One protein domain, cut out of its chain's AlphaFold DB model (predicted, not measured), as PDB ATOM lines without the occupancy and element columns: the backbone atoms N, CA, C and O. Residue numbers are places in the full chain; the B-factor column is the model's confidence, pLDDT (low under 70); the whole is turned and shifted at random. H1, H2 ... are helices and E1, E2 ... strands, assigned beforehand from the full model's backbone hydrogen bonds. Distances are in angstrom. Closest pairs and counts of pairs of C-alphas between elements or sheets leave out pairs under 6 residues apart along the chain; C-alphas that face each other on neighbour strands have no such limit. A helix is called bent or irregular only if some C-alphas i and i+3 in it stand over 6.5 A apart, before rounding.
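This is residues 19 to 130 of the 145 residues of a protein of Rotaria sordida (UniProt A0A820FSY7). A tiny sheet of two short parallel strands, E1 and E2, has H2 packed over it, and H2 stands between the long, kinked helix H1 and H3. The link 72 to 84 reaches beyond the end of H1 and folds back to E1, while residues 19 to 32 stand free as a long tail. The printed part has 112 residues, with three named helices and two named strands in the order H1, E1, H2, E2, H3; of the 59 residues in named elements helices hold 53 and strands 6, a class of mostly helix, and E1, H2 and E2 form a strand-helix-strand unit, two parallel neighbour strands with a helix between them along the chain, with a right-handed crossover. The whole is loose, with a radius of gyration of the C-alphas of 17.2 A and spans of 48 by 45 by 27 A.

E1 is residues 85 to 87 and E2 residues 108 to 110. H2, residues 92 to 103, is 16.9 A long. H1, residues 44 to 71, runs 39.8 A from C-alpha 44 at (218.200, 277.583, 218.602); it is irregular, with C-alphas 48 and 51 8.4 A apart, and has a kink of 71 degrees near residue 51. H3, residues 117 to 129, runs 18.3 A to C-alpha 129 at (201.948, 260.118, 180.547).

E1 and E2 are parallel, at 21 degrees, with N 87 and O 109 2.8 A apart, within hydrogen-bond range. The closest C-alphas of H2 and E2, Val 98 and Val 108, are 7.0 A apart. H1 touches H2 with residues 52 to 63 alone, closest at the C-alphas of Ile 59 and Thr 97, 5.8 A, at a shallow tilt of 30 degrees, the same way. H2 and H3 only just touch, only at their ends, with 3 pairs of C-alphas within 8 A, the closest those of Leu 95 and Ala 117, 6.7 A. The closest C-alphas of E2 and H3, Val 110 and Ala 118, are 6.1 A apart. H1 is apart from E2 and H3. Every O i to N i+4 pair is within hydrogen-bond range in H2, 22 of 24 in H1 and 8 of 9 in H3.

The C-alphas farthest apart, Lys 19 and Arg 76, are 52.3 A apart. The printed part has no cut; the link H1 to E1 is long. Residues 19 to 21, 38 to 53, 73 to 78 and 130 are under pLDDT 70.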
ATOM      1  N   LYS A  19     234.019 266.406 209.621       45.09
ATOM      2  CA  LYS A  19     232.894 266.835 208.769       45.09
ATOM      3  C   LYS A  19     232.780 268.365 208.845       45.09
ATOM      4  O   LYS A  19     232.493 268.869 209.936       45.09
ATOM      5  N   PRO A  20     233.105 269.100 207.770       49.28
ATOM      6  CA  PRO A  20     233.148 270.546 207.854       49.28
ATOM      7  C   PRO A  20     231.739 271.056 208.147       49.28
ATOM      8  O   PRO A  20     230.756 270.534 207.618       49.28
ATOM      9  N   SER A  21     231.639 272.042 209.036       61.00
ATOM     10  CA  SER A  21     230.368 272.685 209.386       61.00
ATOM     11  C   SER A  21     229.801 273.529 208.240       61.00
ATOM     12  O   SER A  21     228.663 273.983 208.326       61.00
ATOM     13  N   SER A  22     230.574 273.733 207.170       70.44
ATOM     14  CA  SER A  22     230.214 274.542 206.011       70.44
ATOM     15  C   SER A  22     230.814 273.990 204.713       70.44
ATOM     16  O   SER A  22     231.765 273.205 204.719       70.44
ATOM     17  N   CYS A  23     230.247 274.415 203.585       79.00
ATOM     18  CA  CYS A  23     230.782 274.151 202.252       79.00
ATOM     19  C   CYS A  23     231.647 275.348 201.808       79.00
ATOM     20  O   CYS A  23     231.183 276.483 201.938       79.00
ATOM     21  N   PRO A  24     232.876 275.139 201.298       87.50
ATOM     22  CA  PRO A  24     233.704 276.227 200.777       87.50
ATOM     23  C   PRO A  24     233.122 276.809 199.478       87.50
ATOM     24  O   PRO A  24     232.394 276.127 198.757       87.50
ATOM     25  N   LEU A  25     233.477 278.059 199.167       92.56
ATOM     26  CA  LEU A  25     233.167 278.685 197.875       92.56
ATOM     27  C   LEU A  25     234.006 278.047 196.752       92.56
ATOM     28  O   LEU A  25     235.167 277.700 196.972       92.56
ATOM     29  N   ASP A  26     233.439 277.919 195.550       92.12
ATOM     30  CA  ASP A  26     234.150 277.368 194.387       92.12
ATOM     31  C   ASP A  26     234.984 278.464 193.681       92.12
ATOM     32  O   ASP A  26     234.427 279.483 193.259       92.12
ATOM     33  N   PRO A  27     236.315 278.279 193.539       94.00
ATOM     34  CA  PRO A  27     237.219 279.273 192.955       94.00
ATOM     35  C   PRO A  27     237.036 279.495 191.446       94.00
ATOM     36  O   PRO A  27     237.641 280.416 190.903       94.00
ATOM     37  N   ASN A  28     236.251 278.667 190.752       95.81
ATOM     38  CA  ASN A  28     236.042 278.790 189.307       95.81
ATOM     39  C   ASN A  28     234.902 279.760 188.937       95.81
ATOM     40  O   ASN A  28     234.690 280.022 187.752       95.81
ATOM     41  N   HIS A  29     234.171 280.310 189.916       93.44
ATOM     42  CA  HIS A  29     233.159 281.341 189.671       93.44
ATOM     43  C   HIS A  29     233.769 282.741 189.538       93.44
ATOM     44  O   HIS A  29     234.738 283.091 190.205       93.44
ATOM     45  N   THR A  30     233.153 283.579 188.700       97.19
ATOM     46  CA  THR A  30     233.553 284.984 188.505       97.19
ATOM     47  C   THR A  30     232.829 285.957 189.436       97.19
ATOM     48  O   THR A  30     233.353 287.029 189.718       97.19
ATOM     49  N   HIS A  31     231.628 285.599 189.900       95.38
ATOM     50  CA  HIS A  31     230.765 286.435 190.734       95.38
ATOM     51  C   HIS A  31     230.112 285.579 191.821       95.38
ATOM     52  O   HIS A  31     229.780 284.418 191.581       95.38
ATOM     53  N   PHE A  32     229.894 286.174 192.993       95.38
ATOM     54  CA  PHE A  32     229.226 285.535 194.124       95.38
ATOM     55  C   PHE A  32     228.065 286.405 194.600       95.38
ATOM     56  O   PHE A  32     228.219 287.615 194.760       95.38
ATOM     57  N   ILE A  33     226.922 285.773 194.860       93.12
ATOM     58  CA  ILE A  33     225.781 286.381 195.546       93.12
ATOM     59  C   ILE A  33     225.691 285.692 196.904       93.12
ATOM     60  O   ILE A  33     225.438 284.490 196.975       93.12
ATOM     61  N   LEU A  34     225.975 286.436 197.973       90.81
ATOM     62  CA  LEU A  34     225.962 285.922 199.339       90.81
ATOM     63  C   LEU A  34     224.662 286.345 200.014       90.81
ATOM     64  O   LEU A  34     224.388 287.535 200.152       90.81
ATOM     65  N   LEU A  35     223.876 285.354 200.416       85.62
ATOM     66  CA  LEU A  35     222.612 285.549 201.103       85.62
ATOM     67  C   LEU A  35     222.813 285.303 202.598       85.62
ATOM     68  O   LEU A  35     223.247 284.224 203.002       85.62
ATOM     69  N   ASP A  36     222.508 286.318 203.398       83.94
ATOM     70  CA  ASP A  36     222.530 286.240 204.854       83.94
ATOM     71  C   ASP A  36     221.106 285.978 205.363       83.94
ATOM     72  O   ASP A  36     220.200 286.782 205.129       83.94
ATOM     73  N   ASP A  37     220.903 284.850 206.047       75.50
ATOM     74  CA  ASP A  37     219.632 284.506 206.694       75.50
ATOM     75  C   ASP A  37     219.465 285.196 208.059       75.50
ATOM     76  O   ASP A  37     218.431 285.044 208.707       75.50
ATOM     77  N   LYS A  38     220.467 285.988 208.479       68.94
ATOM     78  CA  LYS A  38     220.551 286.707 209.757       68.94
ATOM     79  C   LYS A  38     220.466 285.805 210.992       68.94
ATOM     80  O   LYS A  38     220.388 286.321 212.111       68.94
ATOM     81  N   CYS A  39     220.518 284.482 210.830       62.50
ATOM     82  CA  CYS A  39     220.540 283.543 211.943       62.50
ATOM     83  C   CYS A  39     221.962 283.477 212.510       62.50
ATOM     84  O   CYS A  39     222.873 282.911 211.904       62.50
ATOM     85  N   GLY A  40     222.165 284.052 213.695       58.88
ATOM     86  CA  GLY A  40     223.431 283.907 214.416       58.88
ATOM     87  C   GLY A  40     223.675 282.451 214.836       58.88
ATOM     88  O   GLY A  40     222.730 281.716 215.108       58.88
ATOM     89  N   GLU A  41     224.942 282.042 214.972       57.44
ATOM     90  CA  GLU A  41     225.345 280.683 215.410       57.44
ATOM     91  C   GLU A  41     224.687 280.214 216.727       57.44
ATOM     92  O   GLU A  41     224.617 279.013 216.998       57.44
ATOM     93  N   ASN A  42     224.198 281.156 217.537       58.47
ATOM     94  CA  ASN A  42     223.590 280.915 218.844       58.47
ATOM     95  C   ASN A  42     222.057 280.800 218.814       58.47
ATOM     96  O   ASN A  42     221.457 280.592 219.865       58.47
ATOM     97  N   ASP A  43     221.419 280.952 217.654       63.75
ATOM     98  CA  ASP A  43     219.966 280.850 217.530       63.75
ATOM     99  C   ASP A  43     219.542 279.371 217.573       63.75
ATOM    100  O   ASP A  43     219.996 278.553 216.779       63.75
ATOM    101  N   GLU A  44     218.683 278.971 218.510       60.41
ATOM    102  CA  GLU A  44     218.200 277.583 218.602       60.41
ATOM    103  C   GLU A  44     217.391 277.175 217.357       60.41
ATOM    104  O   GLU A  44     217.399 276.004 216.959       60.41
ATOM    105  N   THR A  45     216.808 278.158 216.663       56.06
ATOM    106  CA  THR A  45     216.116 277.998 215.377       56.06
ATOM    107  C   THR A  45     217.062 277.480 214.286       56.06
ATOM    108  O   THR A  45     216.663 276.665 213.447       56.06
ATOM    109  N   TRP A  46     218.347 277.864 214.352       57.41
ATOM    110  CA  TRP A  46     219.422 277.419 213.455       57.41
ATOM    111  C   TRP A  46     219.580 275.893 213.467       57.41
ATOM    112  O   TRP A  46     219.684 275.248 212.423       57.41
ATOM    113  N   LYS A  47     219.549 275.302 214.667       55.97
ATOM    114  CA  LYS A  47     219.777 273.865 214.879       55.97
ATOM    115  C   LYS A  47     218.586 273.011 214.450       55.97
ATOM    116  O   LYS A  47     218.783 271.848 214.106       55.97
ATOM    117  N   GLN A  48     217.377 273.572 214.476       55.06
ATOM    118  CA  GLN A  48     216.143 272.829 214.222       55.06
ATOM    119  C   GLN A  48     215.618 272.991 212.785       55.06
ATOM    120  O   GLN A  48     215.132 272.017 212.214       55.06
ATOM    121  N   TYR A  49     215.746 274.179 212.180       57.88
ATOM    122  CA  TYR A  49     215.117 274.502 210.887       57.88
ATOM    123  C   TYR A  49     216.029 275.246 209.897       57.88
ATOM    124  O   TYR A  49     215.567 275.655 208.833       57.88
ATOM    125  N   GLY A  50     217.324 275.395 210.195       62.34
ATOM    126  CA  GLY A  50     218.233 276.224 209.395       62.34
ATOM    127  C   GLY A  50     218.344 275.818 207.919       62.34
ATOM    128  O   GLY A  50     218.423 276.679 207.047       62.34
ATOM    129  N   TYR A  51     218.305 274.520 207.600       68.56
ATOM    130  CA  TYR A  51     218.422 274.062 206.208       68.56
ATOM    131  C   TYR A  51     217.164 274.339 205.355       68.56
ATOM    132  O   TYR A  51     217.321 274.921 204.282       68.56
ATOM    133  N   PRO A  52     215.933 273.980 205.789       66.81
ATOM    134  CA  PRO A  52     214.712 274.349 205.067       66.81
ATOM    135  C   PRO A  52     214.576 275.857 204.830       66.81
ATOM    136  O   PRO A  52     214.363 276.270 203.696       66.81
ATOM    137  N   VAL A  53     214.805 276.677 205.863       69.00
ATOM    138  CA  VAL A  53     214.689 278.144 205.758       69.00
ATOM    139  C   VAL A  53     215.693 278.715 204.751       69.00
ATOM    140  O   VAL A  53     215.337 279.553 203.924       69.00
ATOM    141  N   ARG A  54     216.941 278.225 204.752       73.31
ATOM    142  CA  ARG A  54     217.955 278.623 203.760       73.31
ATOM    143  C   ARG A  54     217.592 278.214 202.346       73.31
ATOM    144  O   ARG A  54     217.834 278.984 201.417       73.31
ATOM    145  N   ALA A  55     217.062 277.005 202.181       77.69
ATOM    146  CA  ALA A  55     216.624 276.531 200.879       77.69
ATOM    147  C   ALA A  55     215.530 277.452 200.328       77.69
ATOM    148  O   ALA A  55     215.667 277.917 199.202       77.69
ATOM    149  N   ASP A  56     214.530 277.791 201.140       84.75
ATOM    150  CA  ASP A  56     213.423 278.656 200.727       84.75
ATOM    151  C   ASP A  56     213.900 280.067 200.359       84.75
ATOM    152  O   ASP A  56     213.595 280.545 199.266       84.75
ATOM    153  N   LEU A  57     214.719 280.710 201.202       87.00
ATOM    154  CA  LEU A  57     215.258 282.046 200.909       87.00
ATOM    155  C   LEU A  57     216.122 282.055 199.635       87.00
ATOM    156  O   LEU A  57     216.041 282.977 198.823       87.00
ATOM    157  N   THR A  58     216.938 281.015 199.436       89.75
ATOM    158  CA  THR A  58     217.790 280.891 198.244       89.75
ATOM    159  C   THR A  58     216.950 280.687 196.983       89.75
ATOM    160  O   THR A  58     217.245 281.278 195.945       89.75
ATOM    161  N   ILE A  59     215.902 279.862 197.066       93.06
ATOM    162  CA  ILE A  59     214.978 279.602 195.957       93.06
ATOM    163  C   ILE A  59     214.242 280.887 195.564       93.06
ATOM    164  O   ILE A  59     214.211 281.211 194.377       93.06
ATOM    165  N   GLN A  60     213.727 281.637 196.544       92.06
ATOM    166  CA  GLN A  60     213.024 282.904 196.319       92.06
ATOM    167  C   GLN A  60     213.930 283.945 195.658       92.06
ATOM    168  O   GLN A  60     213.598 284.453 194.588       92.06
ATOM    169  N   LEU A  61     215.116 284.199 196.226       94.25
ATOM    170  CA  LEU A  61     216.055 285.174 195.665       94.25
ATOM    171  C   LEU A  61     216.461 284.811 194.232       94.25
ATOM    172  O   LEU A  61     216.517 285.673 193.357       94.25
ATOM    173  N   ARG A  62     216.740 283.526 193.976       95.31
ATOM    174  CA  ARG A  62     217.055 283.048 192.627       95.31
ATOM    175  C   ARG A  62     215.902 283.349 191.665       95.31
ATOM    176  O   ARG A  62     216.157 283.869 190.582       95.31
ATOM    177  N   ALA A  63     214.669 283.012 192.043       94.25
ATOM    178  CA  ALA A  63     213.497 283.214 191.198       94.25
ATOM    179  C   ALA A  63     213.278 284.701 190.871       94.25
ATOM    180  O   ALA A  63     213.028 285.039 189.716       94.25
ATOM    181  N   GLU A  64     213.450 285.595 191.848       93.94
ATOM    182  CA  GLU A  64     213.351 287.046 191.643       93.94
ATOM    183  C   GLU A  64     214.406 287.566 190.659       93.94
ATOM    184  O   GLU A  64     214.072 288.292 189.722       93.94
ATOM    185  N   ILE A  65     215.666 287.148 190.816       94.31
ATOM    186  CA  ILE A  65     216.750 287.526 189.897       94.31
ATOM    187  C   ILE A  65     216.456 287.032 188.478       94.31
ATOM    188  O   ILE A  65     216.673 287.761 187.510       94.31
ATOM    189  N   GLU A  66     215.953 285.805 188.332       94.06
ATOM    190  CA  GLU A  66     215.566 285.260 187.030       94.06
ATOM    191  C   GLU A  66     214.425 286.065 186.397       94.06
ATOM    192  O   GLU A  66     214.481 286.372 185.205       94.06
ATOM    193  N   GLN A  67     213.414 286.467 187.168       91.38
ATOM    194  CA  GLN A  67     212.328 287.301 186.648       91.38
ATOM    195  C   GLN A  67     212.801 288.691 186.223       91.38
ATOM    196  O   GLN A  67     212.436 289.163 185.143       91.38
ATOM    197  N   GLU A  68     213.660 289.325 187.019       90.94
ATOM    198  CA  GLU A  68     214.229 290.625 186.667       90.94
ATOM    199  C   GLU A  68     215.091 290.525 185.400       90.94
ATOM    200  O   GLU A  68     214.984 291.348 184.488       90.94
ATOM    201  N   ALA A  69     215.890 289.460 185.279       88.69
ATOM    202  CA  ALA A  69     216.697 289.199 184.093       88.69
ATOM    203  C   ALA A  69     215.837 288.966 182.839       88.69
ATOM    204  O   ALA A  69     216.178 289.471 181.770       88.69
ATOM    205  N   ARG A  70     214.693 288.272 182.945       87.44
ATOM    206  CA  ARG A  70     213.747 288.098 181.819       87.44
ATOM    207  C   ARG A  70     213.235 289.422 181.273       87.44
ATOM    208  O   ARG A  70     213.055 289.550 180.058       87.44
ATOM    209  N   CYS A  71     212.969 290.367 182.170       82.75
ATOM    210  CA  CYS A  71     212.413 291.682 181.864       82.75
ATOM    211  C   CYS A  71     213.489 292.722 181.512       82.75
ATOM    212  O   CYS A  71     213.168 293.743 180.905       82.75
ATOM    213  N   SER A  72     214.757 292.445 181.825       74.88
ATOM    214  CA  SER A  72     215.913 293.295 181.532       74.88
ATOM    215  C   SER A  72     216.318 293.254 180.051       74.88
ATOM    216  O   SER A  72     217.459 292.947 179.707       74.88
ATOM    217  N   SER A  73     215.408 293.581 179.134       65.75
ATOM    218  CA  SER A  73     215.779 293.907 177.756       65.75
ATOM    219  C   SER A  73     215.958 295.416 177.596       65.75
ATOM    220  O   SER A  73     215.174 296.234 178.074       65.75
ATOM    221  N   HIS A  74     217.050 295.814 176.937       60.41
ATOM    222  CA  HIS A  74     217.269 297.214 176.592       60.41
ATOM    223  C   HIS A  74     216.092 297.729 175.753       60.41
ATOM    224  O   HIS A  74     215.723 297.094 174.767       60.41
ATOM    225  N   TYR A  75     215.592 298.912 176.137       52.47
ATOM    226  CA  TYR A  75     214.482 299.759 175.645       52.47
ATOM    227  C   TYR A  75     214.100 299.718 174.142       52.47
ATOM    228  O   TYR A  75     213.091 300.289 173.742       52.47
ATOM    229  N   ARG A  76     214.888 299.086 173.271       55.69
ATOM    230  CA  ARG A  76     214.735 299.089 171.810       55.69
ATOM    231  C   ARG A  76     214.279 297.763 171.197       55.69
ATOM    232  O   ARG A  76     214.072 297.719 169.990       55.69
ATOM    233  N   GLN A  77     214.160 296.692 171.976       58.34
ATOM    234  CA  GLN A  77     213.854 295.354 171.470       58.34
ATOM    235  C   GLN A  77     212.779 294.744 172.377       58.34
ATOM    236  O   GLN A  77     213.076 294.375 173.505       58.34
ATOM    237  N   ASN A  78     211.530 294.652 171.910       68.88
ATOM    238  CA  ASN A  78     210.368 294.128 172.659       68.88
ATOM    239  C   ASN A  78     210.445 292.607 172.949       68.88
ATOM    240  O   ASN A  78     209.422 291.926 173.005       68.88
ATOM    241  N   TYR A  79     211.645 292.048 173.087       73.50
ATOM    242  CA  TYR A  79     211.882 290.632 173.338       73.50
ATOM    243  C   TYR A  79     212.309 290.429 174.790       73.50
ATOM    244  O   TYR A  79     213.082 291.218 175.332       73.50
ATOM    245  N   LYS A  80     211.799 289.366 175.418       82.56
ATOM    246  CA  LYS A  80     212.229 288.915 176.749       82.56
ATOM    247  C   LYS A  80     213.494 288.072 176.624       82.56
ATOM    248  O   LYS A  80     213.658 287.355 175.636       82.56
ATOM    249  N   ILE A  81     214.358 288.119 177.635       89.06
ATOM    250  CA  ILE A  81     215.520 287.227 177.706       89.06
ATOM    251  C   ILE A  81     215.021 285.819 178.076       89.06
ATOM    252  O   ILE A  81     214.368 285.670 179.111       89.06
ATOM    253  N   PRO A  82     215.275 284.778 177.258       90.88
ATOM    254  CA  PRO A  82     214.877 283.420 177.600       90.88
ATOM    255  C   PRO A  82     215.761 282.878 178.727       90.88
ATOM    256  O   PRO A  82     216.983 283.010 178.693       90.88
ATOM    257  N   ILE A  83     215.139 282.224 179.704       93.81
ATOM    258  CA  ILE A  83     215.824 281.567 180.821       93.81
ATOM    259  C   ILE A  83     215.340 280.127 180.886       93.81
ATOM    260  O   ILE A  83     214.136 279.885 180.820       93.81
ATOM    261  N   ILE A  84     216.279 279.199 181.047       96.50
ATOM    262  CA  ILE A  84     216.028 277.769 181.238       96.50
ATOM    263  C   ILE A  84     216.722 277.294 182.514       96.50
ATOM    264  O   ILE A  84     217.789 277.798 182.864       96.50
ATOM    265  N   GLN A  85     216.148 276.297 183.181       96.62
ATOM    266  CA  GLN A  85     216.785 275.605 184.302       96.62
ATOM    267  C   GLN A  85     217.167 274.184 183.885       96.62
ATOM    268  O   GLN A  85     216.413 273.517 183.183       96.62
ATOM    269  N   ILE A  86     218.320 273.698 184.348       97.19
ATOM    270  CA  ILE A  86     218.779 272.327 184.103       97.19
ATOM    271  C   ILE A  86     218.849 271.585 185.439       97.19
ATOM    272  O   ILE A  86     219.528 272.028 186.366       97.19
ATOM    273  N   LEU A  87     218.155 270.452 185.535       97.00
ATOM    274  CA  LEU A  87     218.215 269.535 186.666       97.00
ATOM    275  C   LEU A  87     219.065 268.320 186.282       97.00
ATOM    276  O   LEU A  87     218.649 267.507 185.458       97.00
ATOM    277  N   ILE A  88     220.244 268.207 186.896       95.81
ATOM    278  CA  ILE A  88     221.158 267.075 186.699       95.81
ATOM    279  C   ILE A  88     220.956 266.056 187.805       95.81
ATOM    280  O   ILE A  88     220.522 264.970 187.518       95.81
ATOM    281  N   GLU A  89     221.205 266.380 189.066       95.12
ATOM    282  CA  GLU A  89     220.851 265.548 190.224       95.12
ATOM    283  C   GLU A  89     219.892 266.346 191.121       95.12
ATOM    284  O   GLU A  89     219.405 267.409 190.738       95.12
ATOM    285  N   GLY A  90     219.628 265.889 192.343       91.69
ATOM    286  CA  GLY A  90     219.057 266.787 193.339       91.69
ATOM    287  C   GLY A  90     218.578 266.110 194.606       91.69
ATOM    288  O   GLY A  90     218.464 264.888 194.689       91.69
ATOM    289  N   GLY A  91     218.283 266.935 195.603       90.69
ATOM    290  CA  GLY A  91     217.558 266.540 196.807       90.69
ATOM    291  C   GLY A  91     216.156 267.156 196.851       90.69
ATOM    292  O   GLY A  91     215.721 267.765 195.873       90.69
ATOM    293  N   PRO A  92     215.461 267.062 197.996       90.06
ATOM    294  CA  PRO A  92     214.149 267.684 198.183       90.06
ATOM    295  C   PRO A  92     214.124 269.185 197.846       90.06
ATOM    296  O   PRO A  92     213.222 269.641 197.153       90.06
ATOM    297  N   SER A  93     215.160 269.944 198.225       88.88
ATOM    298  CA  SER A  93     215.272 271.374 197.886       88.88
ATOM    299  C   SER A  93     215.362 271.628 196.375       88.88
ATOM    300  O   SER A  93     214.840 272.622 195.880       88.88
ATOM    301  N   SER A  94     215.981 270.718 195.616       93.62
ATOM    302  CA  SER A  94     216.047 270.819 194.153       93.62
ATOM    303  C   SER A  94     214.666 270.642 193.521       93.62
ATOM    304  O   SER A  94     214.359 271.324 192.550       93.62
ATOM    305  N   LEU A  95     213.812 269.782 194.090       93.75
ATOM    306  CA  LEU A  95     212.421 269.643 193.645       93.75
ATOM    307  C   LEU A  95     211.625 270.926 193.901       93.75
ATOM    308  O   LEU A  95     210.925 271.378 193.002       93.75
ATOM    309  N   LEU A  96     211.784 271.552 195.074       94.31
ATOM    310  CA  LEU A  96     211.174 272.859 195.366       94.31
ATOM    311  C   LEU A  96     211.631 273.929 194.365       94.31
ATOM    312  O   LEU A  96     210.815 274.676 193.839       94.31
ATOM    313  N   THR A  97     212.921 273.929 194.023       95.19
ATOM    314  CA  THR A  97     213.494 274.836 193.015       95.19
ATOM    315  C   THR A  97     212.856 274.635 191.635       95.19
ATOM    316  O   THR A  97     212.617 275.600 190.915       95.19
ATOM    317  N   VAL A  98     212.583 273.383 191.248       96.12
ATOM    318  CA  VAL A  98     211.896 273.047 189.990       96.12
ATOM    319  C   VAL A  98     210.436 273.489 190.017       96.12
ATOM    320  O   VAL A  98     209.968 274.050 189.032       96.12
ATOM    321  N   VAL A  99     209.725 273.262 191.126       95.38
ATOM    322  CA  VAL A  99     208.336 273.721 191.291       95.38
ATOM    323  C   VAL A  99     208.259 275.236 191.140       95.38
ATOM    324  O   VAL A  99     207.458 275.713 190.341       95.38
ATOM    325  N   GLU A 100     209.138 275.969 191.826       96.19
ATOM    326  CA  GLU A 100     209.220 277.429 191.726       96.19
ATOM    327  C   GLU A 100     209.450 277.865 190.274       96.19
ATOM    328  O   GLU A 100     208.719 278.685 189.728       96.19
ATOM    329  N   ALA A 101     210.411 277.247 189.588       96.06
ATOM    330  CA  ALA A 101     210.708 277.566 188.199       96.06
ATOM    331  C   ALA A 101     209.509 277.336 187.264       96.06
ATOM    332  O   ALA A 101     209.211 278.201 186.439       96.06
ATOM    333  N   VAL A 102     208.793 276.218 187.420       95.38
ATOM    334  CA  VAL A 102     207.593 275.904 186.625       95.38
ATOM    335  C   VAL A 102     206.450 276.878 186.921       95.38
ATOM    336  O   VAL A 102     205.789 277.317 185.983       95.38
ATOM    337  N   MET A 103     206.240 277.264 188.186       95.62
ATOM    338  CA  MET A 103     205.258 278.298 188.562       95.62
ATOM    339  C   MET A 103     205.551 279.647 187.895       95.62
ATOM    340  O   MET A 103     204.634 280.392 187.565       95.62
ATOM    341  N   HIS A 104     206.830 279.919 187.646       93.69
ATOM    342  CA  HIS A 104     207.345 281.110 186.974       93.69
ATOM    343  C   HIS A 104     207.474 280.977 185.449       93.69
ATOM    344  O   HIS A 104     208.169 281.778 184.823       93.69
ATOM    345  N   GLU A 105     206.848 279.958 184.851       92.69
ATOM    346  CA  GLU A 105     206.904 279.652 183.411       92.69
ATOM    347  C   GLU A 105     208.336 279.449 182.874       92.69
ATOM    348  O   GLU A 105     208.623 279.640 181.691       92.69
ATOM    349  N   THR A 106     209.260 279.036 183.742       95.25
ATOM    350  CA  THR A 106     210.638 278.696 183.378       95.25
ATOM    351  C   THR A 106     210.689 277.261 182.866       95.25
ATOM    352  O   THR A 106     210.403 276.338 183.634       95.25
ATOM    353  N   PRO A 107     211.106 277.010 181.614       95.94
ATOM    354  CA  PRO A 107     211.313 275.649 181.143       95.94
ATOM    355  C   PRO A 107     212.420 274.956 181.945       95.94
ATOM    356  O   PRO A 107     213.507 275.512 182.135       95.94
ATOM    357  N   VAL A 108     212.151 273.723 182.380       96.50
ATOM    358  CA  VAL A 108     213.109 272.888 183.112       96.50
ATOM    359  C   VAL A 108     213.500 271.693 182.252       96.50
ATOM    360  O   VAL A 108     212.657 270.889 181.861       96.50
ATOM    361  N   VAL A 109     214.795 271.561 181.983       96.44
ATOM    362  CA  VAL A 109     215.388 270.391 181.336       96.44
ATOM    363  C   VAL A 109     215.839 269.429 182.426       96.44
ATOM    364  O   VAL A 109     216.703 269.767 183.231       96.44
ATOM    365  N   VAL A 110     215.263 268.231 182.455       95.69
ATOM    366  CA  VAL A 110     215.646 267.177 183.403       95.69
ATOM    367  C   VAL A 110     216.503 266.145 182.684       95.69
ATOM    368  O   VAL A 110     216.093 265.616 181.653       95.69
ATOM    369  N   ILE A 111     217.683 265.856 183.231       94.88
ATOM    370  CA  ILE A 111     218.581 264.830 182.700       94.88
ATOM    371  C   ILE A 111     218.320 263.525 183.449       94.88
ATOM    372  O   ILE A 111     218.730 263.370 184.592       94.88
ATOM    373  N   GLU A 112     217.618 262.591 182.815       92.31
ATOM    374  CA  GLU A 112     217.369 261.262 183.380       92.31
ATOM    375  C   GLU A 112     218.648 260.401 183.384       92.31
ATOM    376  O   GLU A 112     219.474 260.488 182.479       92.31
ATOM    377  N   GLY A 113     218.797 259.531 184.387       90.81
ATOM    378  CA  GLY A 113     219.894 258.559 184.500       90.81
ATOM    379  C   GLY A 113     221.031 258.997 185.426       90.81
ATOM    380  O   GLY A 113     221.878 258.191 185.794       90.81
ATOM    381  N   THR A 114     221.010 260.247 185.866       92.88
ATOM    382  CA  THR A 114     221.957 260.869 186.804       92.88
ATOM    383  C   THR A 114     221.645 260.567 188.274       92.88
ATOM    384  O   THR A 114     222.530 260.656 189.116       92.88
ATOM    385  N   GLY A 115     220.408 260.175 188.601       91.62
ATOM    386  CA  GLY A 115     220.007 259.740 189.941       91.62
ATOM    387  C   GLY A 115     219.207 260.757 190.766       91.62
ATOM    388  O   GLY A 115     218.928 261.889 190.369       91.62
ATOM    389  N   ARG A 116     218.802 260.315 191.966       93.75
ATOM    390  CA  ARG A 116     218.058 261.093 192.980       93.75
ATOM    391  C   ARG A 116     216.827 261.816 192.393       93.75
ATOM    392  O   ARG A 116     216.017 261.179 191.721       93.75
ATOM    393  N   ALA A 117     216.658 263.119 192.651       93.12
ATOM    394  CA  ALA A 117     215.508 263.900 192.182       93.12
ATOM    395  C   ALA A 117     215.342 263.892 190.649       93.12
ATOM    396  O   ALA A 117     214.214 263.895 190.157       93.12
ATOM    397  N   ALA A 118     216.443 263.834 189.899       94.62
ATOM    398  CA  ALA A 118     216.412 263.855 188.441       94.62
ATOM    399  C   ALA A 118     215.959 262.530 187.814       94.62
ATOM    400  O   ALA A 118     215.470 262.542 186.692       94.62
ATOM    401  N   ASN A 119     216.019 261.410 188.543       94.06
ATOM    402  CA  ASN A 119     215.363 260.163 188.126       94.06
ATOM    403  C   ASN A 119     213.913 260.079 188.615       94.06
ATOM    404  O   ASN A 119     213.093 259.399 188.002       94.06
ATOM    405  N   PHE A 120     213.583 260.781 189.701       93.88
ATOM    406  CA  PHE A 120     212.236 260.778 190.260       93.88
ATOM    407  C   PHE A 120     211.218 261.450 189.325       93.88
ATOM    408  O   PHE A 120     210.181 260.861 189.028       93.88
ATOM    409  N   ILE A 121     211.516 262.653 188.816       92.38
ATOM    410  CA  ILE A 121     210.584 263.391 187.941       92.38
ATOM    411  C   ILE A 121     210.247 262.601 186.659       92.38
ATOM    412  O   ILE A 121     209.057 262.423 186.389       92.38
ATOM    413  N   PRO A 122     211.221 262.079 185.884       91.44
ATOM    414  CA  PRO A 122     210.932 261.304 184.678       91.44
ATOM    415  C   PRO A 122     210.162 260.017 184.970       91.44
ATOM    416  O   PRO A 122     209.272 259.664 184.201       91.44
ATOM    417  N   GLN A 123     210.445 259.339 186.089       91.38
ATOM    418  CA  GLN A 123     209.710 258.138 186.489       91.38
ATOM    419  C   GLN A 123     208.220 258.435 186.700       91.38
ATOM    420  O   GLN A 123     207.370 257.726 186.158       91.38
ATOM    421  N   VAL A 124     207.894 259.498 187.443       92.19
ATOM    422  CA  VAL A 124     206.499 259.918 187.656       92.19
ATOM    423  C   VAL A 124     205.868 260.382 186.344       92.19
ATOM    424  O   VAL A 124     204.746 259.989 186.034       92.19
ATOM    425  N   TYR A 125     206.593 261.158 185.536       90.38
ATOM    426  CA  TYR A 125     206.110 261.618 184.235       90.38
ATOM    427  C   TYR A 125     205.744 260.444 183.315       90.38
ATOM    428  O   TYR A 125     204.642 260.409 182.777       90.38
ATOM    429  N   LYS A 126     206.611 259.433 183.188       90.06
ATOM    430  CA  LYS A 126     206.342 258.222 182.395       90.06
ATOM    431  C   LYS A 126     205.175 257.408 182.957       90.06
ATOM    432  O   LYS A 126     204.377 256.893 182.184       90.06
ATOM    433  N   ALA A 127     205.034 257.315 184.278       90.00
ATOM    434  CA  ALA A 127     203.905 256.614 184.890       90.00
ATOM    435  C   ALA A 127     202.555 257.299 184.601       90.00
ATOM    436  O   ALA A 127     201.548 256.619 184.424       90.00
ATOM    437  N   LEU A 128     202.533 258.634 184.534       91.19
ATOM    438  CA  LEU A 128     201.320 259.418 184.277       91.19
ATOM    439  C   LEU A 128     201.017 259.597 182.782       91.19
ATOM    440  O   LEU A 128     199.851 259.653 182.394       91.19
ATOM    441  N   TYR A 129     202.051 259.687 181.944       86.50
ATOM    442  CA  TYR A 129     201.948 260.118 180.547       86.50
ATOM    443  C   TYR A 129     202.614 259.163 179.549       86.50
ATOM    444  O   TYR A 129     202.755 259.521 178.385       86.50
ATOM    445  N   GLY A 130     203.000 257.949 179.953       68.75
ATOM    446  CA  GLY A 130     203.825 257.005 179.177       68.75
ATOM    447  C   GLY A 130     203.294 256.553 177.810       68.75
ATOM    448  O   GLY A 130     204.004 255.864 177.091       68.75
TER     449      GLY A 130